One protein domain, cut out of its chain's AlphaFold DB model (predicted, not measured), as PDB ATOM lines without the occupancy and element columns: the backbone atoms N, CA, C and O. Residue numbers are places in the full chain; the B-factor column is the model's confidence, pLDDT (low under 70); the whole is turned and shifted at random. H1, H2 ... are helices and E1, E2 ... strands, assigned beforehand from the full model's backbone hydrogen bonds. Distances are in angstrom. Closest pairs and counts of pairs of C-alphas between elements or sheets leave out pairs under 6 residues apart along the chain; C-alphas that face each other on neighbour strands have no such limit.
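AT A GLANCE: This is residues 12 to 192 of the 192 residues of an uncharacterized protein of Vulcanisaeta distributa (strain DSM 14429 / JCM 11212 / NBRC 100878 / IC-017) (UniProt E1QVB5). A sandwich, two sheets partly face to face, makes the body: the strongly twisted sheet E3 E10 E5 E6 E8 E7 and the smaller branched sheet E4 E9 E11 E12. Beyond one end of this body lies a small head of H1, H2 and the hairpin E1 and E2; the link of residues 114 to 132 reaches out to it and returns, while H3 packs on the large sheet at E6, E8 and E7. The printed part has 181 residues, with the order H1 H2 E1 to E9 H3 E10 E11 E12; its class is mixed, helices and strands, and the large sheet is mixed too. It is compact, with a radius of gyration of the C-alphas of 16.2 A, and spans 46 by 35 by 28 A.

HOW THE PARTS SIT: H1, residues 17 to 24, and H2, residues 28 to 33, are close but not clearly touching; their closest C-alphas, Leu 23 and Leu 31, are 7.4 A apart. Next comes the antiparallel hairpin of E1, residues 38 to 40, and E2, residues 43 to 45, with N 40 and O 43 at 2.8 A. The large sheet holds E3, residues 54 to 64, E5, 85 to 92, E6, 95 to 102, E7, 109 to 113, E8, 133 to 139, and E10, 163 to 171. E3 and E10 are antiparallel, with N 57 and O 167 at 2.8 A. E10 and E5 are antiparallel, with N 170 and O 87 at 2.8 A. E5 and E6 form a hairpin, with N 90 and O 97 at 2.8 A. E6 and E8 are parallel, with N 135 and O 96 at 2.8 A. E7 and E8 form a hairpin, with N 134 and O 112 at 2.8 A. In the other sheet E4, residues 69 to 76, has E9, 143 to 147, on one side, and E11, 181 to 183, and E12, 188 to 190, on the other side. These three are antiparallel to E4: N 146 and O 70 are 2.8 A apart, N 183 and O 74 2.8 A, N 71 and O 188 2.8 A. H3, residues 150 to 155, is on the large sheet at a height of 8.9 A, over E8. In the three helices every O i to N i+4 pair is within hydrogen-bond range.

IN THESE COORDINATES: C-alpha 17, where H1 begins, is at (346.494, 273.068, 193.905). E3 measures 21.8 A and bends by 92 degrees at residue 61; E10 measures 23.5 A. E12 ends at C-alpha 190, (358.758, 264.891, 164.037).

THE WHOLE: The C-alphas farthest apart, Ser 27 and Ser 192, are 47.3 A apart. The printed part has no cut, and its long link is E7 to E8. Residues 102 to 108, 160 and 190 to 192 have pLDDT under 70.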
ATOM      1  N   PHE A  12     346.764 269.861 179.236       85.94
ATOM      2  CA  PHE A  12     347.324 269.487 180.533       85.94
ATOM      3  C   PHE A  12     347.432 270.722 181.439       85.94
ATOM      4  O   PHE A  12     348.099 271.687 181.052       85.94
ATOM      5  N   PRO A  13     346.798 270.732 182.629       84.69
ATOM      6  CA  PRO A  13     347.092 271.744 183.636       84.69
ATOM      7  C   PRO A  13     348.517 271.529 184.150       84.69
ATOM      8  O   PRO A  13     348.929 270.390 184.351       84.69
ATOM      9  N   VAL A  14     349.269 272.609 184.365       82.06
ATOM     10  CA  VAL A  14     350.687 272.477 184.746       82.06
ATOM     11  C   VAL A  14     350.891 272.288 186.258       82.06
ATOM     12  O   VAL A  14     351.957 271.849 186.688       82.06
ATOM     13  N   ILE A  15     349.872 272.596 187.069       82.81
ATOM     14  CA  ILE A  15     349.888 272.478 188.535       82.81
ATOM     15  C   ILE A  15     348.508 272.030 189.035       82.81
ATOM     16  O   ILE A  15     347.488 272.509 188.539       82.81
ATOM     17  N   SER A  16     348.476 271.182 190.068       79.69
ATOM     18  CA  SER A  16     347.262 270.872 190.840       79.69
ATOM     19  C   SER A  16     347.365 271.448 192.256       79.69
ATOM     20  O   SER A  16     348.177 270.985 193.059       79.69
ATOM     21  N   LEU A  17     346.550 272.467 192.563       81.38
ATOM     22  CA  LEU A  17     346.494 273.068 193.905       81.38
ATOM     23  C   LEU A  17     346.022 272.056 194.959       81.38
ATOM     24  O   LEU A  17     346.556 272.042 196.062       81.38
ATOM     25  N   ASP A  18     345.107 271.154 194.602       85.19
ATOM     26  CA  ASP A  18     344.601 270.130 195.521       85.19
ATOM     27  C   ASP A  18     345.683 269.098 195.885       85.19
ATOM     28  O   ASP A  18     345.803 268.692 197.042       85.19
ATOM     29  N   GLU A  19     346.510 268.683 194.915       86.75
ATOM     30  CA  GLU A  19     347.653 267.793 195.180       86.75
ATOM     31  C   GLU A  19     348.732 268.495 196.005       86.75
ATOM     32  O   GLU A  19     349.339 267.881 196.882       86.75
ATOM     33  N   LEU A  20     348.943 269.790 195.761       87.69
ATOM     34  CA  LEU A  20     349.839 270.610 196.562       87.69
ATOM     35  C   LEU A  20     349.362 270.668 198.018       87.69
ATOM     36  O   LEU A  20     350.108 270.296 198.919       87.69
ATOM     37  N   GLU A  21     348.113 271.062 198.261       87.88
ATOM     38  CA  GLU A  21     347.550 271.107 199.614       87.88
ATOM     39  C   GLU A  21     347.606 269.743 200.307       87.88
ATOM     40  O   GLU A  21     347.980 269.655 201.481       87.88
ATOM     41  N   ALA A  22     347.281 268.671 199.582       90.38
ATOM     42  CA  ALA A  22     347.359 267.318 200.105       90.38
ATOM     43  C   ALA A  22     348.786 266.921 200.494       90.38
ATOM     44  O   ALA A  22     348.978 266.294 201.535       90.38
ATOM     45  N   LEU A  23     349.781 267.294 199.689       90.56
ATOM     46  CA  LEU A  23     351.178 267.009 199.983       90.56
ATOM     47  C   LEU A  23     351.650 267.737 201.248       90.56
ATOM     48  O   LEU A  23     352.290 267.127 202.102       90.56
ATOM     49  N   PHE A  24     351.303 269.018 201.404       87.50
ATOM     50  CA  PHE A  24     351.678 269.814 202.581       87.50
ATOM     51  C   PHE A  24     351.023 269.320 203.880       87.50
ATOM     52  O   PHE A  24     351.549 269.565 204.966       87.50
ATOM     53  N   ARG A  25     349.887 268.624 203.781       90.25
ATOM     54  CA  ARG A  25     349.166 268.041 204.922       90.25
ATOM     55  C   ARG A  25     349.467 266.554 205.139       90.25
ATOM     56  O   ARG A  25     348.914 265.966 206.067       90.25
ATOM     57  N   ALA A  26     350.312 265.948 204.305       90.56
ATOM     58  CA  ALA A  26     350.527 264.509 204.297       90.56
ATOM     59  C   ALA A  26     351.253 264.011 205.556       90.56
ATOM     60  O   ALA A  26     352.314 264.501 205.945       90.56
ATOM     61  N   SER A  27     350.716 262.952 206.151       91.81
ATOM     62  CA  SER A  27     351.422 262.123 207.128       91.81
ATOM     63  C   SER A  27     352.559 261.319 206.478       91.81
ATOM     64  O   SER A  27     352.575 261.097 205.267       91.81
ATOM     65  N   SER A  28     353.494 260.780 207.274       89.88
ATOM     66  CA  SER A  28     354.577 259.924 206.748       89.88
ATOM     67  C   SER A  28     354.070 258.702 205.969       89.88
ATOM     68  O   SER A  28     354.696 258.282 204.998       89.88
ATOM     69  N   VAL A  29     352.924 258.143 206.372       91.56
ATOM     70  CA  VAL A  29     352.290 257.016 205.671       91.56
ATOM     71  C   VAL A  29     351.738 257.466 204.317       91.56
ATOM     72  O   VAL A  29     351.899 256.762 203.320       91.56
ATOM     73  N   GLU A  30     351.120 258.645 204.255       92.44
ATOM     74  CA  GLU A  30     350.605 259.211 203.005       92.44
ATOM     75  C   GLU A  30     351.727 259.596 202.043       92.44
ATOM     76  O   GLU A  30     351.600 259.324 200.851       92.44
ATOM     77  N   LEU A  31     352.846 260.127 202.545       92.44
ATOM     78  CA  LEU A  31     354.031 260.403 201.731       92.44
ATOM     79  C   LEU A  31     354.510 259.141 201.003       92.44
ATOM     80  O   LEU A  31     354.708 259.173 199.791       92.44
ATOM     81  N   GLY A  32     354.620 258.012 201.706       92.19
ATOM     82  CA  GLY A  32     355.004 256.743 201.084       92.19
ATOM     83  C   GLY A  32     353.938 256.174 200.139       92.19
ATOM     84  O   GLY A  32     354.259 255.755 199.031       92.19
ATOM     85  N   ARG A  33     352.663 256.162 200.554       92.19
ATOM     86  CA  ARG A  33     351.586 255.480 199.814       92.19
ATOM     87  C   ARG A  33     351.059 256.275 198.622       92.19
ATOM     88  O   ARG A  33     350.860 255.703 197.558       92.19
ATOM     89  N   ARG A  34     350.754 257.558 198.821       91.00
ATOM     90  CA  ARG A  34     350.139 258.421 197.799       91.00
ATOM     91  C   ARG A  34     351.195 259.005 196.876       91.00
ATOM     92  O   ARG A  34     351.010 259.007 195.668       91.00
ATOM     93  N   PHE A  35     352.293 259.478 197.456       91.62
ATOM     94  CA  PHE A  35     353.308 260.231 196.726       91.62
ATOM     95  C   PHE A  35     354.564 259.409 196.411       91.62
ATOM     96  O   PHE A  35     355.518 259.938 195.850       91.62
ATOM     97  N   GLY A  36     354.598 258.119 196.766       93.31
ATOM     98  CA  GLY A  36     355.736 257.243 196.472       93.31
ATOM     99  C   GLY A  36     357.049 257.699 197.116       93.31
ATOM    100  O   GLY A  36     358.124 257.371 196.614       93.31
ATOM    101  N   ALA A  37     356.984 258.491 198.190       94.12
ATOM    102  CA  ALA A  37     358.165 259.025 198.845       94.12
ATOM    103  C   ALA A  37     358.982 257.902 199.494       94.12
ATOM    104  O   ALA A  37     358.438 257.023 200.169       94.12
ATOM    105  N   ARG A  38     360.308 257.966 199.358       95.00
ATOM    106  CA  ARG A  38     361.232 257.023 200.005       95.00
ATOM    107  C   ARG A  38     361.967 257.692 201.155       95.00
ATOM    108  O   ARG A  38     362.451 258.810 201.012       95.00
ATOM    109  N   ARG A  39     362.108 257.002 202.286       93.44
ATOM    110  CA  ARG A  39     362.914 257.513 203.400       93.44
ATOM    111  C   ARG A  39     364.405 257.461 203.043       93.44
ATOM    112  O   ARG A  39     364.899 256.421 202.614       93.44
ATOM    113  N   VAL A  40     365.112 258.570 203.235       93.19
ATOM    114  CA  VAL A  40     366.559 258.720 203.039       93.19
ATOM    115  C   VAL A  40     367.116 259.455 204.255       93.19
ATOM    116  O   VAL A  40     366.879 260.647 204.428       93.19
ATOM    117  N   GLY A  41     367.817 258.727 205.129       90.75
ATOM    118  CA  GLY A  41     368.267 259.268 206.412       90.75
ATOM    119  C   GLY A  41     367.092 259.725 207.287       90.75
ATOM    120  O   GLY A  41     366.202 258.940 207.637       90.75
ATOM    121  N   ASP A  42     367.098 261.007 207.638       90.19
ATOM    122  CA  ASP A  42     366.087 261.692 208.444       90.19
ATOM    123  C   ASP A  42     364.939 262.304 207.617       90.19
ATOM    124  O   ASP A  42     364.005 262.862 208.193       90.19
ATOM    125  N   LYS A  43     364.962 262.165 206.286       92.19
ATOM    126  CA  LYS A  43     364.004 262.802 205.374       92.19
ATOM    127  C   LYS A  43     363.275 261.816 204.467       92.19
ATOM    128  O   LYS A  43     363.625 260.639 204.382       92.19
ATOM    129  N   TYR A  44     362.273 262.319 203.753       93.75
ATOM    130  CA  TYR A  44     361.575 261.633 202.669       93.75
ATOM    131  C   TYR A  44     361.903 262.296 201.335       93.75
ATOM    132  O   TYR A  44     361.689 263.490 201.179       93.75
ATOM    133  N   LEU A  45     362.397 261.529 200.367       92.94
ATOM    134  CA  LEU A  45     362.617 261.997 199.003       92.94
ATOM    135  C   LEU A  45     361.408 261.644 198.139       92.94
ATOM    136  O   LEU A  45     361.063 260.464 198.021       92.94
ATOM    137  N   LEU A  46     360.811 262.652 197.506       92.94
ATOM    138  CA  LEU A  46     359.750 262.449 196.526       92.94
ATOM    139  C   LEU A  46     360.299 262.065 195.148       92.94
ATOM    140  O   LEU A  46     361.309 262.620 194.709       92.94
ATOM    141  N   PRO A  47     359.619 261.162 194.428       91.88
ATOM    142  CA  PRO A  47     359.859 260.971 193.012       91.88
ATOM    143  C   PRO A  47     359.303 262.168 192.221       91.88
ATOM    144  O   PRO A  47     358.336 262.811 192.625       91.88
ATOM    145  N   ILE A  48     359.904 262.463 191.068       89.88
ATOM    146  CA  ILE A  48     359.555 263.629 190.235       89.88
ATOM    147  C   ILE A  48     358.100 263.619 189.748       89.88
ATOM    148  O   ILE A  48     357.501 264.677 189.605       89.88
ATOM    149  N   GLN A  49     357.509 262.432 189.598       87.62
ATOM    150  CA  GLN A  49     356.102 262.222 189.238       87.62
ATOM    151  C   GLN A  49     355.119 262.704 190.311       87.62
ATOM    152  O   GLN A  49     353.968 262.982 189.996       87.62
ATOM    153  N   ALA A  50     355.546 262.753 191.573       88.31
ATOM    154  CA  ALA A  50     354.691 263.115 192.698       88.31
ATOM    155  C   ALA A  50     354.783 264.603 193.064       88.31
ATOM    156  O   ALA A  50     354.155 265.046 194.024       88.31
ATOM    157  N   VAL A  51     355.595 265.370 192.334       87.88
ATOM    158  CA  VAL A  51     355.806 266.789 192.599       87.88
ATOM    159  C   VAL A  51     354.713 267.610 191.911       87.88
ATOM    160  O   VAL A  51     354.628 267.591 190.688       87.88
ATOM    161  N   PRO A  52     353.916 268.394 192.652       84.75
ATOM    162  CA  PRO A  52     352.715 269.041 192.116       84.75
ATOM    163  C   PRO A  52     352.982 270.215 191.157       84.75
ATOM    164  O   PRO A  52     352.048 270.685 190.513       84.75
ATOM    165  N   TRP A  53     354.224 270.703 191.058       86.75
ATOM    166  CA  TRP A  53     354.639 271.760 190.119       86.75
ATOM    167  C   TRP A  53     355.458 271.249 188.925       86.75
ATOM    168  O   TRP A  53     355.947 272.046 188.118       86.75
ATOM    169  N   PHE A  54     355.623 269.929 188.817       88.88
ATOM    170  CA  PHE A  54     356.091 269.276 187.606       88.88
ATOM    171  C   PHE A  54     354.923 268.514 186.992       88.88
ATOM    172  O   PHE A  54     354.287 267.694 187.645       88.88
ATOM    173  N   THR A  55     354.666 268.746 185.713       89.38
ATOM    174  CA  THR A  55     353.749 267.915 184.938       89.38
ATOM    175  C   THR A  55     354.568 267.042 184.006       89.38
ATOM    176  O   THR A  55     355.311 267.548 183.166       89.38
ATOM    177  N   LEU A  56     354.449 265.725 184.166       89.62
ATOM    178  CA  LEU A  56     355.062 264.758 183.265       89.62
ATOM    179  C   LEU A  56     354.029 264.272 182.266       89.62
ATOM    180  O   LEU A  56     353.005 263.696 182.634       89.62
ATOM    181  N   ILE A  57     354.334 264.476 180.996       88.62
ATOM    182  CA  ILE A  57     353.532 264.003 179.883       88.62
ATOM    183  C   ILE A  57     354.249 262.792 179.290       88.62
ATOM    184  O   ILE A  57     355.374 262.896 178.797       88.62
ATOM    185  N   ASP A  58     353.599 261.634 179.366       87.62
ATOM    186  CA  ASP A  58     354.078 260.390 178.765       87.62
ATOM    187  C   ASP A  58     353.868 260.426 177.242       87.62
ATOM    188  O   ASP A  58     352.743 260.542 176.752       87.62
ATOM    189  N   LEU A  59     354.960 260.300 176.485       84.50
ATOM    190  CA  LEU A  59     354.973 260.270 175.020       84.50
ATOM    191  C   LEU A  59     354.590 258.889 174.448       84.50
ATOM    192  O   LEU A  59     354.662 258.653 173.239       84.50
ATOM    193  N   GLY A  60     354.226 257.940 175.313       84.88
ATOM    194  CA  GLY A  60     353.727 256.602 174.996       84.88
ATOM    195  C   GLY A  60     354.801 255.568 174.649       84.88
ATOM    196  O   GLY A  60     354.493 254.379 174.590       84.88
ATOM    197  N   ARG A  61     356.048 255.992 174.413       86.38
ATOM    198  CA  ARG A  61     357.221 255.132 174.175       86.38
ATOM    199  C   ARG A  61     358.518 255.912 174.387       86.38
ATOM    200  O   ARG A  61     358.492 257.134 174.471       86.38
ATOM    201  N   GLU A  62     359.631 255.191 174.435       89.81
ATOM    202  CA  GLU A  62     360.972 255.780 174.449       89.81
ATOM    203  C   GLU A  62     361.348 256.348 173.073       89.81
ATOM    204  O   GLU A  62     361.099 255.727 172.034       89.81
ATOM    205  N   TYR A  63     361.985 257.513 173.085       87.75
ATOM    206  CA  TYR A  63     362.509 258.223 171.926       87.75
ATOM    207  C   TYR A  63     363.977 258.577 172.146       87.75
ATOM    208  O   TYR A  63     364.333 259.011 173.244       87.75
ATOM    209  N   PRO A  64     364.839 258.445 171.127       89.25
ATOM    210  CA  PRO A  64     366.190 258.982 171.205       89.25
ATOM    211  C   PRO A  64     366.121 260.505 171.326       89.25
ATOM    212  O   PRO A  64     365.358 261.150 170.615       89.25
ATOM    213  N   ILE A  65     366.921 261.078 172.220       86.56
ATOM    214  CA  ILE A  65     366.926 262.526 172.468       86.56
ATOM    215  C   ILE A  65     367.569 263.313 171.325       86.56
ATOM    216  O   ILE A  65     367.138 264.424 171.012       86.56
ATOM    217  N   GLY A  66     368.589 262.736 170.687       82.12
ATOM    218  CA  GLY A  66     369.255 263.353 169.545       82.12
ATOM    219  C   GLY A  66     368.290 263.516 168.372       82.12
ATOM    220  O   GLY A  66     367.904 262.531 167.755       82.12
ATOM    221  N   GLY A  67     367.912 264.760 168.067       79.50
ATOM    222  CA  GLY A  67     366.993 265.084 166.968       79.50
ATOM    223  C   GLY A  67     365.503 265.045 167.324       79.50
ATOM    224  O   GLY A  67     364.678 265.276 166.442       79.50
ATOM    225  N   LEU A  68     365.138 264.806 168.590       86.25
ATOM    226  CA  LEU A  68     363.738 264.797 169.019       86.25
ATOM    227  C   LEU A  68     363.146 266.208 169.046       86.25
ATOM    228  O   LEU A  68     363.675 267.102 169.717       86.25
ATOM    229  N   ILE A  69     362.025 266.395 168.342       89.44
ATOM    230  CA  ILE A  69     361.295 267.666 168.302       89.44
ATOM    231  C   ILE A  69     359.786 267.412 168.396       89.44
ATOM    232  O   ILE A  69     359.215 266.693 167.572       89.44
ATOM    233  N   ILE A  70     359.130 268.062 169.360       90.25
ATOM    234  CA  ILE A  70     357.672 268.220 169.398       90.25
ATOM    235  C   ILE A  70     357.351 269.605 168.849       90.25
ATOM    236  O   ILE A  70     357.754 270.611 169.431       90.25
ATOM    237  N   ARG A  71     356.638 269.661 167.727       89.31
ATOM    238  CA  ARG A  71     356.323 270.916 167.043       89.31
ATOM    239  C   ARG A  71     354.968 271.466 167.416       89.31
ATOM    240  O   ARG A  71     354.022 270.691 167.539       89.31
ATOM    241  N   GLY A  72     354.873 272.791 167.480       88.25
ATOM    242  CA  GLY A  72     353.607 273.497 167.648       88.25
ATOM    243  C   GLY A  72     352.938 273.242 168.997       88.25
ATOM    244  O   GLY A  72     351.718 273.120 169.054       88.25
ATOM    245  N   VAL A  73     353.721 273.129 170.072       90.56
ATOM    246  CA  VAL A  73     353.182 273.050 171.435       90.56
ATOM    247  C   VAL A  73     352.593 274.404 171.800       90.56
ATOM    248  O   VAL A  73     353.295 275.414 171.731       90.56
ATOM    249  N   VAL A  74     351.320 274.430 172.191       90.75
ATOM    250  CA  VAL A  74     350.644 275.665 172.595       90.75
ATOM    251  C   VAL A  74     350.679 275.785 174.116       90.75
ATOM    252  O   VAL A  74     350.317 274.862 174.844       90.75
ATOM    253  N   VAL A  75     351.128 276.937 174.597       90.06
ATOM    254  CA  VAL A  75     351.183 277.321 176.003       90.06
ATOM    255  C   VAL A  75     350.134 278.403 176.233       90.06
ATOM    256  O   VAL A  75     350.353 279.578 175.936       90.06
ATOM    257  N   ASP A  76     348.985 278.016 176.773       89.12
ATOM    258  CA  ASP A  76     347.949 278.967 177.162       89.12
ATOM    259  C   ASP A  76     348.273 279.530 178.540       89.12
ATOM    260  O   ASP A  76     348.324 278.783 179.515       89.12
ATOM    261  N   GLY A  77     348.457 280.843 178.647       85.25
ATOM    262  CA  GLY A  77     348.695 281.501 179.929       85.25
ATOM    263  C   GLY A  77     349.363 282.866 179.785       85.25
ATOM    264  O   GLY A  77     349.497 283.384 178.676       85.25
ATOM    265  N   PRO A  78     349.805 283.480 180.897       84.94
ATOM    266  CA  PRO A  78     350.461 284.784 180.886       84.94
ATOM    267  C   PRO A  78     351.931 284.718 180.409       84.94
ATOM    268  O   PRO A  78     352.814 285.275 181.056       84.94
ATOM    269  N   VAL A  79     352.201 284.059 179.275       81.56
ATOM    270  CA  VAL A  79     353.556 283.771 178.747       81.56
ATOM    271  C   VAL A  79     354.382 285.013 178.402       81.56
ATOM    272  O   VAL A  79     355.605 284.982 178.469       81.56
ATOM    273  N   ASP A  80     353.727 286.139 178.118       79.06
ATOM    274  CA  ASP A  80     354.405 287.414 177.842       79.06
ATOM    275  C   ASP A  80     354.898 288.120 179.113       79.06
ATOM    276  O   ASP A  80     355.512 289.191 179.056       79.06
ATOM    277  N   LYS A  81     354.596 287.581 180.299       84.25
ATOM    278  CA  LYS A  81     354.976 288.215 181.557       84.25
ATOM    279  C   LYS A  81     356.429 287.881 181.908       84.25
ATOM    280  O   LYS A  81     356.802 286.716 181.941       84.25
ATOM    281  N   PRO A  82     357.258 288.886 182.247       78.75
ATOM    282  CA  PRO A  82     358.691 288.685 182.477       78.75
ATOM    283  C   PRO A  82     359.010 287.940 183.778       78.75
ATOM    284  O   PRO A  82     360.140 287.510 183.970       78.75
ATOM    285  N   TRP A  83     358.039 287.852 184.684       82.19
ATOM    286  CA  TRP A  83     358.134 287.122 185.945       82.19
ATOM    287  C   TRP A  83     357.674 285.668 185.816       82.19
ATOM    288  O   TRP A  83     357.840 284.903 186.762       82.19
ATOM    289  N   LEU A  84     357.061 285.294 184.686       83.50
ATOM    290  CA  LEU A  84     356.644 283.926 184.441       83.50
ATOM    291  C   LEU A  84     357.783 283.176 183.770       83.50
ATOM    292  O   LEU A  84     358.352 283.633 182.780       83.50
ATOM    293  N   ASP A  85     358.076 282.011 184.321       83.69
ATOM    294  CA  ASP A  85     359.098 281.113 183.825       83.69
ATOM    295  C   ASP A  85     358.474 279.736 183.641       83.69
ATOM    296  O   ASP A  85     357.959 279.159 184.605       83.69
ATOM    297  N   ILE A  86     358.469 279.245 182.403       89.38
ATOM    298  CA  ILE A  86     357.952 277.921 182.064       89.38
ATOM    299  C   ILE A  86     359.057 277.151 181.365       89.38
ATOM    300  O   ILE A  86     359.548 277.570 180.321       89.38
ATOM    301  N   VAL A  87     359.418 275.995 181.904       91.56
ATOM    302  CA  VAL A  87     360.372 275.094 181.261       91.56
ATOM    303  C   VAL A  87     359.612 273.919 180.667       91.56
ATOM    304  O   VAL A  87     358.885 273.233 181.377       91.56
ATOM    305  N   LEU A  88     359.801 273.689 179.368       92.62
ATOM    306  CA  LEU A  88     359.328 272.508 178.656       92.62
ATOM    307  C   LEU A  88     360.539 271.756 178.125       92.62
ATOM    308  O   LEU A  88     361.274 272.271 177.284       92.62
ATOM    309  N   GLY A  89     360.758 270.532 178.583       92.50
ATOM    310  CA  GLY A  89     361.907 269.770 178.124       92.50
ATOM    311  C   GLY A  89     361.793 268.288 178.375       92.50
ATOM    312  O   GLY A  89     360.982 267.818 179.165       92.50
ATOM    313  N   PHE A  90     362.620 267.542 177.670       93.00
ATOM    314  CA  PHE A  90     362.673 266.104 177.796       93.00
ATOM    315  C   PHE A  90     363.439 265.707 179.052       93.00
ATOM    316  O   PHE A  90     364.540 266.210 179.292       93.00
ATOM    317  N   LEU A  91     362.866 264.802 179.844       92.19
ATOM    318  CA  LEU A  91     363.513 264.300 181.051       92.19
ATOM    319  C   LEU A  91     364.527 263.209 180.680       92.19
ATOM    320  O   LEU A  91     364.153 262.191 180.095       92.19
ATOM    321  N   VAL A  92     365.798 263.424 181.024       89.31
ATOM    322  CA  VAL A  92     366.932 262.540 180.722       89.31
ATOM    323  C   VAL A  92     367.805 262.406 181.967       89.31
ATOM    324  O   VAL A  92     368.622 263.278 182.270       89.31
ATOM    325  N   GLY A  93     367.627 261.315 182.714       86.50
ATOM    326  CA  GLY A  93     368.237 261.178 184.039       86.50
ATOM    327  C   GLY A  93     367.782 262.315 184.961       86.50
ATOM    328  O   GLY A  93     366.583 262.528 185.125       86.50
ATOM    329  N   ASP A  94     368.740 263.070 185.504       87.25
ATOM    330  CA  ASP A  94     368.483 264.238 186.360       87.25
ATOM    331  C   ASP A  94     368.396 265.566 185.581       87.25
ATOM    332  O   ASP A  94     368.271 266.638 186.179       87.25
ATOM    333  N   TYR A  95     368.465 265.524 184.248       88.81
ATOM    334  CA  TYR A  95     368.417 266.709 183.395       88.81
ATOM    335  C   TYR A  95     367.066 266.852 182.701       88.81
ATOM    336  O   TYR A  95     366.450 265.875 182.282       88.81
ATOM    337  N   VAL A  96     366.637 268.095 182.517       91.19
ATOM    338  CA  VAL A  96     365.514 268.461 181.652       91.19
ATOM    339  C   VAL A  96     366.086 269.261 180.498       91.19
ATOM    340  O   VAL A  96     366.499 270.402 180.687       91.19
ATOM    341  N   VAL A  97     366.144 268.673 179.308       89.56
ATOM    342  CA  VAL A  97     366.755 269.323 178.142       89.56
ATOM    343  C   VAL A  97     365.663 269.802 177.202       89.56
ATOM    344  O   VAL A  97     364.859 269.003 176.724       89.56
ATOM    345  N   GLY A  98     365.609 271.105 176.937       89.44
ATOM    346  CA  GLY A  98     364.493 271.647 176.174       89.44
ATOM    347  C   GLY A  98     364.520 273.146 175.944       89.44
ATOM    348  O   GLY A  98     365.552 273.753 175.645       89.44
ATOM    349  N   VAL A  99     363.347 273.746 176.090       88.06
ATOM    350  CA  VAL A  99     363.110 275.171 175.911       88.06
ATOM    351  C   VAL A  99     362.557 275.788 177.185       88.06
ATOM    352  O   VAL A  99     361.888 275.148 177.994       88.06
ATOM    353  N   SER A 100     362.865 277.060 177.358       86.56
ATOM    354  CA  SER A 100     362.355 277.888 178.433       86.56
ATOM    355  C   SER A 100     361.549 279.005 177.792       86.56
ATOM    356  O   SER A 100     362.063 279.775 176.980       86.56
ATOM    357  N   VAL A 101     360.256 279.047 178.084       82.69
ATOM    358  CA  VAL A 101     359.357 280.087 177.599       82.69
ATOM    359  C   VAL A 101     359.438 281.232 178.589       82.69
ATOM    360  O   VAL A 101     358.967 281.132 179.723       82.69
ATOM    361  N   VAL A 102     360.066 282.316 178.151       69.38
ATOM    362  CA  VAL A 102     360.219 283.537 178.937       69.38
ATOM    363  C   VAL A 102     359.640 284.678 178.116       69.38
ATOM    364  O   VAL A 102     359.915 284.793 176.920       69.38
ATOM    365  N   GLY A 103     358.908 285.593 178.756       56.06
ATOM    366  CA  GLY A 103     358.382 286.803 178.109       56.06
ATOM    367  C   GLY A 103     359.450 287.779 177.575       56.06
ATOM    368  O   GLY A 103     359.137 288.933 177.284       56.06
ATOM    369  N   ARG A 104     360.731 287.385 177.490       52.12
ATOM    370  CA  ARG A 104     361.852 288.200 176.994       52.12
ATOM    371  C   ARG A 104     362.848 287.359 176.191       52.12
ATOM    372  O   ARG A 104     363.107 286.207 176.508       52.12
ATOM    373  N   ARG A 105     363.438 287.983 175.164       46.28
ATOM    374  CA  ARG A 105     364.442 287.384 174.269       46.28
ATOM    375  C   ARG A 105     365.714 287.011 175.035       46.28
ATOM    376  O   ARG A 105     366.348 287.893 175.613       46.28
ATOM    377  N   ALA A 106     366.149 285.759 174.937       48.34
ATOM    378  CA  ALA A 106     367.530 285.389 175.223       48.34
ATOM    379  C   ALA A 106     368.050 284.352 174.223       48.34
ATOM    380  O   ALA A 106     367.293 283.673 173.538       48.34
ATOM    381  N   VAL A 107     369.376 284.299 174.118       54.19
ATOM    382  CA  VAL A 107     370.140 283.495 173.161       54.19
ATOM    383  C   VAL A 107     371.033 282.542 173.959       54.19
ATOM    384  O   VAL A 107     371.692 282.979 174.902       54.19
ATOM    385  N   GLY A 108     371.081 281.265 173.569       68.56
ATOM    386  CA  GLY A 108     372.033 280.272 174.089       68.56
ATOM    387  C   GLY A 108     371.461 279.263 175.092       68.56
ATOM    388  O   GLY A 108     370.328 279.392 175.552       68.56
ATOM    389  N   CYS A 109     372.257 278.235 175.401       80.06
ATOM    390  CA  CYS A 109     371.941 277.223 176.411       80.06
ATOM    391  C   CYS A 109     372.168 277.779 177.821       80.06
ATOM    392  O   CYS A 109     373.254 278.271 178.131       80.06
ATOM    393  N   ARG A 110     371.169 277.659 178.696       84.25
ATOM    394  CA  ARG A 110     371.267 278.003 180.119       84.25
ATOM    395  C   ARG A 110     371.038 276.763 180.958       84.25
ATOM    396  O   ARG A 110     370.070 276.055 180.719       84.25
ATOM    397  N   SER A 111     371.909 276.533 181.937       86.06
ATOM    398  CA  SER A 111     371.774 275.453 182.915       86.06
ATOM    399  C   SER A 111     371.379 276.028 184.273       86.06
ATOM    400  O   SER A 111     372.021 276.967 184.750       86.06
ATOM    401  N   ARG A 112     370.314 275.503 184.885       88.00
ATOM    402  CA  ARG A 112     369.859 275.916 186.222       88.00
ATOM    403  C   ARG A 112     369.075 274.809 186.930       88.00
ATOM    404  O   ARG A 112     368.355 274.065 186.267       88.00
ATOM    405  N   PRO A 113     369.162 274.701 188.266       89.75
ATOM    406  CA  PRO A 113     368.300 273.796 189.015       89.75
ATOM    407  C   PRO A 113     366.839 274.254 188.925       89.75
ATOM    408  O   PRO A 113     366.540 275.437 189.102       89.75
ATOM    409  N   LEU A 114     365.928 273.313 188.681       89.25
ATOM    410  CA  LEU A 114     364.494 273.525 188.831       89.25
ATOM    411  C   LEU A 114     364.139 273.367 190.304       89.25
ATOM    412  O   LEU A 114     363.995 272.263 190.832       89.25
ATOM    413  N   ASN A 115     364.076 274.510 190.970       86.00
ATOM    414  CA  ASN A 115     363.728 274.612 192.376       86.00
ATOM    415  C   ASN A 115     362.203 274.684 192.552       86.00
ATOM    416  O   ASN A 115     361.475 274.847 191.576       86.00
ATOM    417  N   PRO A 116     361.705 274.565 193.792       86.31
ATOM    418  CA  PRO A 116     360.324 274.900 194.096       86.31
ATOM    419  C   PRO A 116     359.973 276.305 193.573       86.31
ATOM    420  O   PRO A 116     360.818 277.206 193.655       86.31
ATOM    421  N   PRO A 117     358.749 276.499 193.056       87.00
ATOM    422  CA  PRO A 117     358.229 277.810 192.691       87.00
ATOM    423  C   PRO A 117     358.439 278.855 193.789       87.00
ATOM    424  O   PRO A 117     358.423 278.521 194.973       87.00
ATOM    425  N   LEU A 118     358.561 280.132 193.409       82.06
ATOM    426  CA  LEU A 118     358.820 281.231 194.355       82.06
ATOM    427  C   LEU A 118     357.795 281.280 195.502       82.06
ATOM    428  O   LEU A 118     358.155 281.546 196.645       82.06
ATOM    429  N   ASP A 119     356.536 280.961 195.194       84.94
ATOM    430  CA  ASP A 119     355.424 280.932 196.151       84.94
ATOM    431  C   ASP A 119     355.543 279.794 197.195       84.94
ATOM    432  O   ASP A 119     354.739 279.723 198.120       84.94
ATOM    433  N   LEU A 120     356.534 278.902 197.057       79.75
ATOM    434  CA  LEU A 120     356.805 277.743 197.917       79.75
ATOM    435  C   LEU A 120     358.214 277.776 198.525       79.75
ATOM    436  O   LEU A 120     358.827 276.730 198.748       79.75
ATOM    437  N   TRP A 121     358.747 278.974 198.774       74.19
ATOM    438  CA  TRP A 121     360.105 279.144 199.300       74.19
ATOM    439  C   TRP A 121     360.337 278.405 200.630       74.19
ATOM    440  O   TRP A 121     361.435 277.905 200.887       74.19
ATOM    441  N   ASP A 122     359.280 278.259 201.432       78.56
ATOM    442  CA  ASP A 122     359.284 277.435 202.634       78.56
ATOM    443  C   ASP A 122     358.923 275.986 202.296       78.56
ATOM    444  O   ASP A 122     357.759 275.578 202.265       78.56
ATOM    445  N   LEU A 123     359.961 275.186 202.054       76.00
ATOM    446  CA  LEU A 123     359.798 273.753 201.856       76.00
ATOM    447  C   LEU A 123     359.229 273.080 203.119       76.00
ATOM    448  O   LEU A 123     359.712 273.350 204.227       76.00
ATOM    449  N   PRO A 124     358.272 272.143 202.974       81.88
ATOM    450  CA  PRO A 124     357.867 271.261 204.058       81.88
ATOM    451  C   PRO A 124     359.076 270.631 204.755       81.88
ATOM    452  O   PRO A 124     359.981 270.087 204.116       81.88
ATOM    453  N   ARG A 125     359.092 270.675 206.090       82.38
ATOM    454  CA  ARG A 125     360.161 270.047 206.878       82.38
ATOM    455  C   ARG A 125     360.157 268.534 206.665       82.38
ATOM    456  O   ARG A 125     359.102 267.907 206.667       82.38
ATOM    457  N   GLY A 126     361.345 267.941 206.543       85.81
ATOM    458  CA  GLY A 126     361.503 266.489 206.411       85.81
ATOM    459  C   GLY A 126     361.164 265.925 205.026       85.81
ATOM    460  O   GLY A 126     361.205 264.707 204.858       85.81
ATOM    461  N   LEU A 127     360.869 266.782 204.043       89.94
ATOM    462  CA  LEU A 127     360.585 266.404 202.663       89.94
ATOM    463  C   LEU A 127     361.632 267.023 201.732       89.94
ATOM    464  O   LEU A 127     361.816 268.238 201.707       89.94
ATOM    465  N   ASP A 128     362.306 266.185 200.956       89.62
ATOM    466  CA  ASP A 128     363.203 266.606 199.892       89.62
ATOM    467  C   ASP A 128     362.514 266.396 198.541       89.62
ATOM    468  O   ASP A 128     361.973 265.330 198.232       89.62
ATOM    469  N   PHE A 129     362.560 267.440 197.721       88.88
ATOM    470  CA  PHE A 129     362.062 267.418 196.354       88.88
ATOM    471  C   PHE A 129     363.195 267.096 195.382       88.88
ATOM    472  O   PHE A 129     364.337 267.508 195.623       88.88
ATOM    473  N   PRO A 130     362.898 266.415 194.265       89.38
ATOM    474  CA  PRO A 130     363.855 266.281 193.183       89.38
ATOM    475  C   PRO A 130     364.184 267.668 192.629       89.38
ATOM    476  O   PRO A 130     363.307 268.520 192.484       89.38
ATOM    477  N   ARG A 131     365.466 267.887 192.332       88.75
ATOM    478  CA  ARG A 131     365.997 269.150 191.802       88.75
ATOM    479  C   ARG A 131     366.626 268.899 190.435       88.75
ATOM    480  O   ARG A 131     367.851 268.970 190.321       88.75
ATOM    481  N   PRO A 132     365.824 268.528 189.423       90.38
ATOM    482  CA  PRO A 132     366.364 268.296 188.098       90.38
ATOM    483  C   PRO A 132     366.992 269.585 187.566       90.38
ATOM    484  O   PRO A 132     366.562 270.693 187.897       90.38
ATOM    485  N   VAL A 133     368.019 269.452 186.740       90.06
ATOM    486  CA  VAL A 133     368.704 270.597 186.140       90.06
ATOM    487  C   VAL A 133     368.117 270.847 184.761       90.06
ATOM    488  O   VAL A 133     368.249 270.023 183.858       90.06
ATOM    489  N   ALA A 134     367.468 271.994 184.592       89.44
ATOM    490  CA  ALA A 134     367.000 272.435 183.293       89.44
ATOM    491  C   ALA A 134     368.160 272.971 182.469       89.44
ATOM    492  O   ALA A 134     368.903 273.843 182.923       89.44
ATOM    493  N   VAL A 135     368.266 272.471 181.245       87.56
ATOM    494  CA  VAL A 135     369.194 272.949 180.233       87.56
ATOM    495  C   VAL A 135     368.395 273.357 179.020       87.56
ATOM    496  O   VAL A 135     367.916 272.529 178.244       87.56
ATOM    497  N   THR A 136     368.198 274.661 178.908       86.12
ATOM    498  CA  THR A 136     367.181 275.217 178.030       86.12
ATOM    499  C   THR A 136     367.739 276.282 177.114       86.12
ATOM    500  O   THR A 136     368.674 277.000 177.473       86.12
ATOM    501  N   ARG A 137     367.111 276.430 175.950       83.75
ATOM    502  CA  ARG A 137     367.177 277.663 175.163       83.75
ATOM    503  C   ARG A 137     365.921 278.491 175.396       83.75
ATOM    504  O   ARG A 137     364.826 277.935 175.457       83.75
ATOM    505  N   ASP A 138     366.085 279.800 175.508       81.56
ATOM    506  CA  ASP A 138     364.953 280.701 175.702       81.56
ATOM    507  C   ASP A 138     364.217 280.922 174.370       81.56
ATOM    508  O   ASP A 138     364.836 281.184 173.335       81.56
ATOM    509  N   VAL A 139     362.892 280.806 174.393       79.06
ATOM    510  CA  VAL A 139     362.009 281.022 173.237       79.06
ATOM    511  C   VAL A 139     360.907 282.015 173.597       79.06
ATOM    512  O   VAL A 139     360.502 282.121 174.753       79.06
ATOM    513  N   SER A 140     360.426 282.758 172.599       76.75
ATOM    514  CA  SER A 140     359.351 283.743 172.759       76.75
ATOM    515  C   SER A 140     358.091 283.314 172.019       76.75
ATOM    516  O   SER A 140     358.189 282.839 170.888       76.75
ATOM    517  N   GLY A 141     356.928 283.602 172.603       81.62
ATOM    518  CA  GLY A 141     355.618 283.287 172.037       81.62
ATOM    519  C   GLY A 141     354.907 282.168 172.795       81.62
ATOM    520  O   GLY A 141     355.496 281.481 173.625       81.62
ATOM    521  N   ASN A 142     353.617 282.007 172.510       86.94
ATOM    522  CA  ASN A 142     352.760 280.979 173.099       86.94
ATOM    523  C   ASN A 142     352.745 279.672 172.295       86.94
ATOM    524  O   ASN A 142     352.205 278.686 172.772       86.94
ATOM    525  N   VAL A 143     353.306 279.651 171.084       89.69
ATOM    526  CA  VAL A 143     353.458 278.437 170.275       89.69
ATOM    527  C   VAL A 143     354.943 278.169 170.107       89.69
ATOM    528  O   VAL A 143     355.665 279.016 169.580       89.69
ATOM    529  N   VAL A 144     355.405 277.014 170.580       89.12
ATOM    530  CA  VAL A 144     356.833 276.693 170.654       89.12
ATOM    531  C   VAL A 144     357.121 275.282 170.152       89.12
ATOM    532  O   VAL A 144     356.346 274.351 170.367       89.12
ATOM    533  N   ASP A 145     358.269 275.122 169.500       90.12
ATOM    534  CA  ASP A 145     358.823 273.809 169.186       90.12
ATOM    535  C   ASP A 145     359.737 273.387 170.344       90.12
ATOM    536  O   ASP A 145     360.734 274.050 170.644       90.12
ATOM    537  N   VAL A 146     359.406 272.280 171.005       90.25
ATOM    538  CA  VAL A 146     360.226 271.713 172.078       90.25
ATOM    539  C   VAL A 146     361.249 270.778 171.452       90.25
ATOM    540  O   VAL A 146     360.894 269.775 170.838       90.25
ATOM    541  N   SER A 147     362.527 271.103 171.606       88.25
ATOM    542  CA  SER A 147     363.644 270.311 171.088       88.25
ATOM    543  C   SER A 147     364.773 270.260 172.108       88.25
ATOM    544  O   SER A 147     364.922 271.194 172.894       88.25
ATOM    545  N   ALA A 148     365.571 269.191 172.090       84.31
ATOM    546  CA  ALA A 148     366.815 269.119 172.850       84.31
ATOM    547  C   ALA A 148     367.965 269.662 171.983       84.31
ATOM    548  O   ALA A 148     368.377 268.991 171.032       84.31
ATOM    549  N   PRO A 149     368.492 270.869 172.247       75.94
ATOM    550  CA  PRO A 149     369.508 271.443 171.376       75.94
ATOM    551  C   PRO A 149     370.818 270.654 171.504       75.94
ATOM    552  O   PRO A 149     371.309 270.426 172.610       75.94
ATOM    553  N   MET A 150     371.380 270.214 170.376       76.81
ATOM    554  CA  MET A 150     372.545 269.313 170.352       76.81
ATOM    555  C   MET A 150     373.792 269.902 171.020       76.81
ATOM    556  O   MET A 150     374.563 269.181 171.644       76.81
ATOM    557  N   ASP A 151     373.972 271.215 170.928       79.06
ATOM    558  CA  ASP A 151     375.009 271.963 171.638       79.06
ATOM    559  C   ASP A 151     374.796 271.950 173.158       79.06
ATOM    560  O   ASP A 151     375.763 271.808 173.907       79.06
ATOM    561  N   CYS A 152     373.543 272.023 173.620       77.69
ATOM    562  CA  CYS A 152     373.223 271.872 175.037       77.69
ATOM    563  C   CYS A 152     373.529 270.444 175.516       77.69
ATOM    564  O   CYS A 152     374.087 270.271 176.593       77.69
ATOM    565  N   LEU A 153     373.204 269.421 174.716       77.69
ATOM    566  CA  LEU A 153     373.485 268.017 175.048       77.69
ATOM    567  C   LEU A 153     374.990 267.733 175.132       77.69
ATOM    568  O   LEU A 153     375.445 267.103 176.088       77.69
ATOM    569  N   ALA A 154     375.763 268.243 174.168       76.00
ATOM    570  CA  ALA A 154     377.214 268.084 174.129       76.00
ATOM    571  C   ALA A 154     377.896 268.704 175.360       76.00
ATOM    572  O   ALA A 154     378.787 268.088 175.943       76.00
ATOM    573  N   GLY A 155     377.442 269.884 175.799       70.56
ATOM    574  CA  GLY A 155     377.977 270.561 176.986       70.56
ATOM    575  C   GLY A 155     377.698 269.845 178.314       70.56
ATOM    576  O   GLY A 155     378.385 270.107 179.297       70.56
ATOM    577  N   LEU A 156     376.718 268.936 178.355       72.50
ATOM    578  CA  LEU A 156     376.337 268.192 179.562       72.50
ATOM    579  C   LEU A 156     376.979 266.808 179.664       72.50
ATOM    580  O   LEU A 156     376.791 266.131 180.671       72.50
ATOM    581  N   GLY A 157     377.674 266.349 178.620       72.56
ATOM    582  CA  GLY A 157     378.142 264.964 178.550       72.56
ATOM    583  C   GLY A 157     377.000 263.937 178.522       72.56
ATOM    584  O   GLY A 157     377.227 262.764 178.817       72.56
ATOM    585  N   VAL A 158     375.773 264.356 178.175       72.44
ATOM    586  CA  VAL A 158     374.640 263.441 177.989       72.44
ATOM    587  C   VAL A 158     374.932 262.582 176.764       72.44
ATOM    588  O   VAL A 158     375.148 263.097 175.666       72.44
ATOM    589  N   SER A 159     374.957 261.261 176.952       70.00
ATOM    590  CA  SER A 159     375.291 260.325 175.878       70.00
ATOM    591  C   SER A 159     374.316 260.479 174.700       70.00
ATOM    592  O   SER A 159     373.105 260.533 174.936       70.00
ATOM    593  N   PRO A 160     374.791 260.462 173.440       62.91
ATOM    594  CA  PRO A 160     373.934 260.454 172.250       62.91
ATOM    595  C   PRO A 160     372.928 259.293 172.210       62.91
ATOM    596  O   PRO A 160     371.915 259.387 171.526       62.91
ATOM    597  N   GLY A 161     373.192 258.206 172.947       70.75
ATOM    598  CA  GLY A 161     372.278 257.068 173.100       70.75
ATOM    599  C   GLY A 161     371.195 257.256 174.168       70.75
ATOM    600  O   GLY A 161     370.434 256.327 174.426       70.75
ATOM    601  N   SER A 162     371.132 258.420 174.817       87.00
ATOM    602  CA  SER A 162     370.114 258.694 175.830       87.00
ATOM    603  C   SER A 162     368.733 258.768 175.189       87.00
ATOM    604  O   SER A 162     368.545 259.355 174.118       87.00
ATOM    605  N   SER A 163     367.760 258.176 175.867       90.31
ATOM    606  CA  SER A 163     366.364 258.182 175.457       90.31
ATOM    607  C   SER A 163     365.495 258.835 176.517       90.31
ATOM    608  O   SER A 163     365.910 259.042 177.660       90.31
ATOM    609  N   THR A 164     364.307 259.228 176.088       91.50
ATOM    610  CA  THR A 164     363.263 259.731 176.958       91.50
ATOM    611  C   THR A 164     361.914 259.193 176.524       91.50
ATOM    612  O   THR A 164     361.614 259.065 175.336       91.50
ATOM    613  N   ARG A 165     361.047 258.996 177.504       90.50
ATOM    614  CA  ARG A 165     359.617 258.790 177.306       90.50
ATOM    615  C   ARG A 165     358.786 259.972 177.794       90.50
ATOM    616  O   ARG A 165     357.586 260.017 177.540       90.50
ATOM    617  N   PHE A 166     359.399 260.930 178.485       91.69
ATOM    618  CA  PHE A 166     358.673 261.956 179.218       91.69
ATOM    619  C   PHE A 166     359.046 263.355 178.754       91.69
ATOM    620  O   PHE A 166     360.215 263.747 178.746       91.69
ATOM    621  N   LEU A 167     358.017 264.138 178.451       92.44
ATOM    622  CA  LEU A 167     358.113 265.586 178.424       92.44
ATOM    623  C   LEU A 167     357.791 266.106 179.829       92.44
ATOM    624  O   LEU A 167     356.716 265.841 180.361       92.44
ATOM    625  N   LEU A 168     358.722 266.839 180.428       93.38
ATOM    626  CA  LEU A 168     358.519 267.554 181.676       93.38
ATOM    627  C   LEU A 168     358.128 269.000 181.385       93.38
ATOM    628  O   LEU A 168     358.783 269.696 180.608       93.38
ATOM    629  N   VAL A 169     357.085 269.452 182.071       91.88
ATOM    630  CA  VAL A 169     356.653 270.844 182.122       91.88
ATOM    631  C   VAL A 169     356.813 271.343 183.554       91.88
ATOM    632  O   VAL A 169     356.345 270.707 184.497       91.88
ATOM    633  N   TYR A 170     357.468 272.483 183.719       90.50
ATOM    634  CA  TYR A 170     357.678 273.160 184.994       90.50
ATOM    635  C   TYR A 170     357.210 274.608 184.900       90.50
ATOM    636  O   TYR A 170     357.445 275.258 183.884       90.50
ATOM    637  N   VAL A 171     356.605 275.124 185.971       88.38
ATOM    638  CA  VAL A 171     356.227 276.538 186.100       88.38
ATOM    639  C   VAL A 171     356.817 277.098 187.387       88.38
ATOM    640  O   VAL A 171     356.629 276.535 188.460       88.38
ATOM    641  N   GLY A 172     357.492 278.243 187.288       87.12
ATOM    642  CA  GLY A 172     358.176 278.883 188.415       87.12
ATOM    643  C   GLY A 172     357.279 279.562 189.458       87.12
ATOM    644  O   GLY A 172     357.800 280.075 190.446       87.12
ATOM    645  N   LEU A 173     355.954 279.577 189.266       87.75
ATOM    646  CA  LEU A 173     354.971 280.208 190.158       87.75
ATOM    647  C   LEU A 173     353.712 279.351 190.322       87.75
ATOM    648  O   LEU A 173     353.071 278.979 189.340       87.75
ATOM    649  N   VAL A 174     353.303 279.105 191.568       86.19
ATOM    650  CA  VAL A 174     352.081 278.334 191.859       86.19
ATOM    651  C   VAL A 174     350.828 279.176 191.673       86.19
ATOM    652  O   VAL A 174     349.825 278.679 191.166       86.19
ATOM    653  N   SER A 175     350.883 280.459 192.028       85.75
ATOM    654  CA  SER A 175     349.746 281.391 191.983       85.75
ATOM    655  C   SER A 175     349.104 281.556 190.596       85.75
ATOM    656  O   SER A 175     347.969 282.023 190.484       85.75
ATOM    657  N   VAL A 176     349.790 281.133 189.531       81.81
ATOM    658  CA  VAL A 176     349.278 281.130 188.151       81.81
ATOM    659  C   VAL A 176     348.920 279.742 187.622       81.81
ATOM    660  O   VAL A 176     348.419 279.648 186.506       81.81
ATOM    661  N   GLY A 177     349.131 278.677 188.400       75.31
ATOM    662  CA  GLY A 177     348.994 277.282 187.976       75.31
ATOM    663  C   GLY A 177     347.637 276.935 187.358       75.31
ATOM    664  O   GLY A 177     347.585 276.262 186.336       75.31
ATOM    665  N   GLY A 178     346.539 277.489 187.884       76.56
ATOM    666  CA  GLY A 178     345.190 277.311 187.320       76.56
ATOM    667  C   GLY A 178     344.912 278.094 186.027       76.56
ATOM    668  O   GLY A 178     343.805 278.042 185.498       76.56
ATOM    669  N   ARG A 179     345.884 278.870 185.536       82.62
ATOM    670  CA  ARG A 179     345.790 279.700 184.324       82.62
ATOM    671  C   ARG A 179     346.816 279.314 183.261       82.62
ATOM    672  O   ARG A 179     346.841 279.965 182.221       82.62
ATOM    673  N   VAL A 180     347.663 278.319 183.536       87.88
ATOM    674  CA  VAL A 180     348.679 277.831 182.602       87.88
ATOM    675  C   VAL A 180     348.317 276.420 182.160       87.88
ATOM    676  O   VAL A 180     348.189 275.518 182.989       87.88
ATOM    677  N   PHE A 181     348.186 276.231 180.851       90.25
ATOM    678  CA  PHE A 181     347.906 274.937 180.243       90.25
ATOM    679  C   PHE A 181     348.860 274.668 179.088       90.25
ATOM    680  O   PHE A 181     349.171 275.569 178.311       90.25
ATOM    681  N   ILE A 182     349.275 273.410 178.958       88.81
ATOM    682  CA  ILE A 182     349.991 272.925 177.778       88.81
ATOM    683  C   ILE A 182     349.011 272.148 176.914       88.81
ATOM    684  O   ILE A 182     348.434 271.159 177.366       88.81
ATOM    685  N   ASP A 183     348.827 272.590 175.676       89.81
ATOM    686  CA  ASP A 183     348.043 271.881 174.676       89.81
ATOM    687  C   ASP A 183     348.969 271.243 173.635       89.81
ATOM    688  O   ASP A 183     349.758 271.906 172.951       89.81
ATOM    689  N   LEU A 184     348.867 269.916 173.548       87.00
ATOM    690  CA  LEU A 184     349.575 269.091 172.576       87.00
ATOM    691  C   LEU A 184     348.651 268.583 171.456       87.00
ATOM    692  O   LEU A 184     349.136 267.939 170.532       87.00
ATOM    693  N   GLY A 185     347.345 268.872 171.483       83.56
ATOM    694  CA  GLY A 185     346.349 268.338 170.539       83.56
ATOM    695  C   GLY A 185     346.637 268.660 169.070       83.56
ATOM    696  O   GLY A 185     346.371 267.843 168.187       83.56
ATOM    697  N   GLY A 186     347.236 269.825 168.807       77.69
ATOM    698  CA  GLY A 186     347.728 270.223 167.482       77.69
ATOM    699  C   GLY A 186     349.205 269.905 167.228       77.69
ATOM    700  O   GLY A 186     349.700 270.165 166.131       77.69
ATOM    701  N   SER A 187     349.917 269.370 168.222       82.19
ATOM    702  CA  SER A 187     351.355 269.145 168.134       82.19
ATOM    703  C   SER A 187     351.688 267.888 167.332       82.19
ATOM    704  O   SER A 187     350.933 266.912 167.298       82.19
ATOM    705  N   SER A 188     352.847 267.901 166.678       81.50
ATOM    706  CA  SER A 188     353.374 266.726 165.978       81.50
ATOM    707  C   SER A 188     354.764 266.392 166.484       81.50
ATOM    708  O   SER A 188     355.615 267.265 166.643       81.50
ATOM    709  N   LEU A 189     355.003 265.106 166.723       79.19
ATOM    710  CA  LEU A 189     356.340 264.601 166.974       79.19
ATOM    711  C   LEU A 189     357.000 264.354 165.617       79.19
ATOM    712  O   LEU A 189     356.598 263.436 164.900       79.19
ATOM    713  N   LEU A 190     357.976 265.179 165.236       63.88
ATOM    714  CA  LEU A 190     358.758 264.891 164.037       63.88
ATOM    715  C   LEU A 190     359.913 263.964 164.404       63.88
ATOM    716  O   LEU A 190     360.718 264.282 165.275       63.88
ATOM    717  N   ALA A 191     359.994 262.836 163.704       49.31
ATOM    718  CA  ALA A 191     361.215 262.054 163.619       49.31
ATOM    719  C   ALA A 191     362.011 262.550 162.403       49.31
ATOM    720  O   ALA A 191     361.461 262.646 161.304       49.31
ATOM    721  N   SER A 192     363.270 262.909 162.644       44.09
ATOM    722  CA  SER A 192     364.331 263.048 161.640       44.09
ATOM    723  C   SER A 192     364.496 261.787 160.798       44.09
ATOM    724  O   SER A 192     364.439 260.697 161.415       44.09
TER     725      SER A 192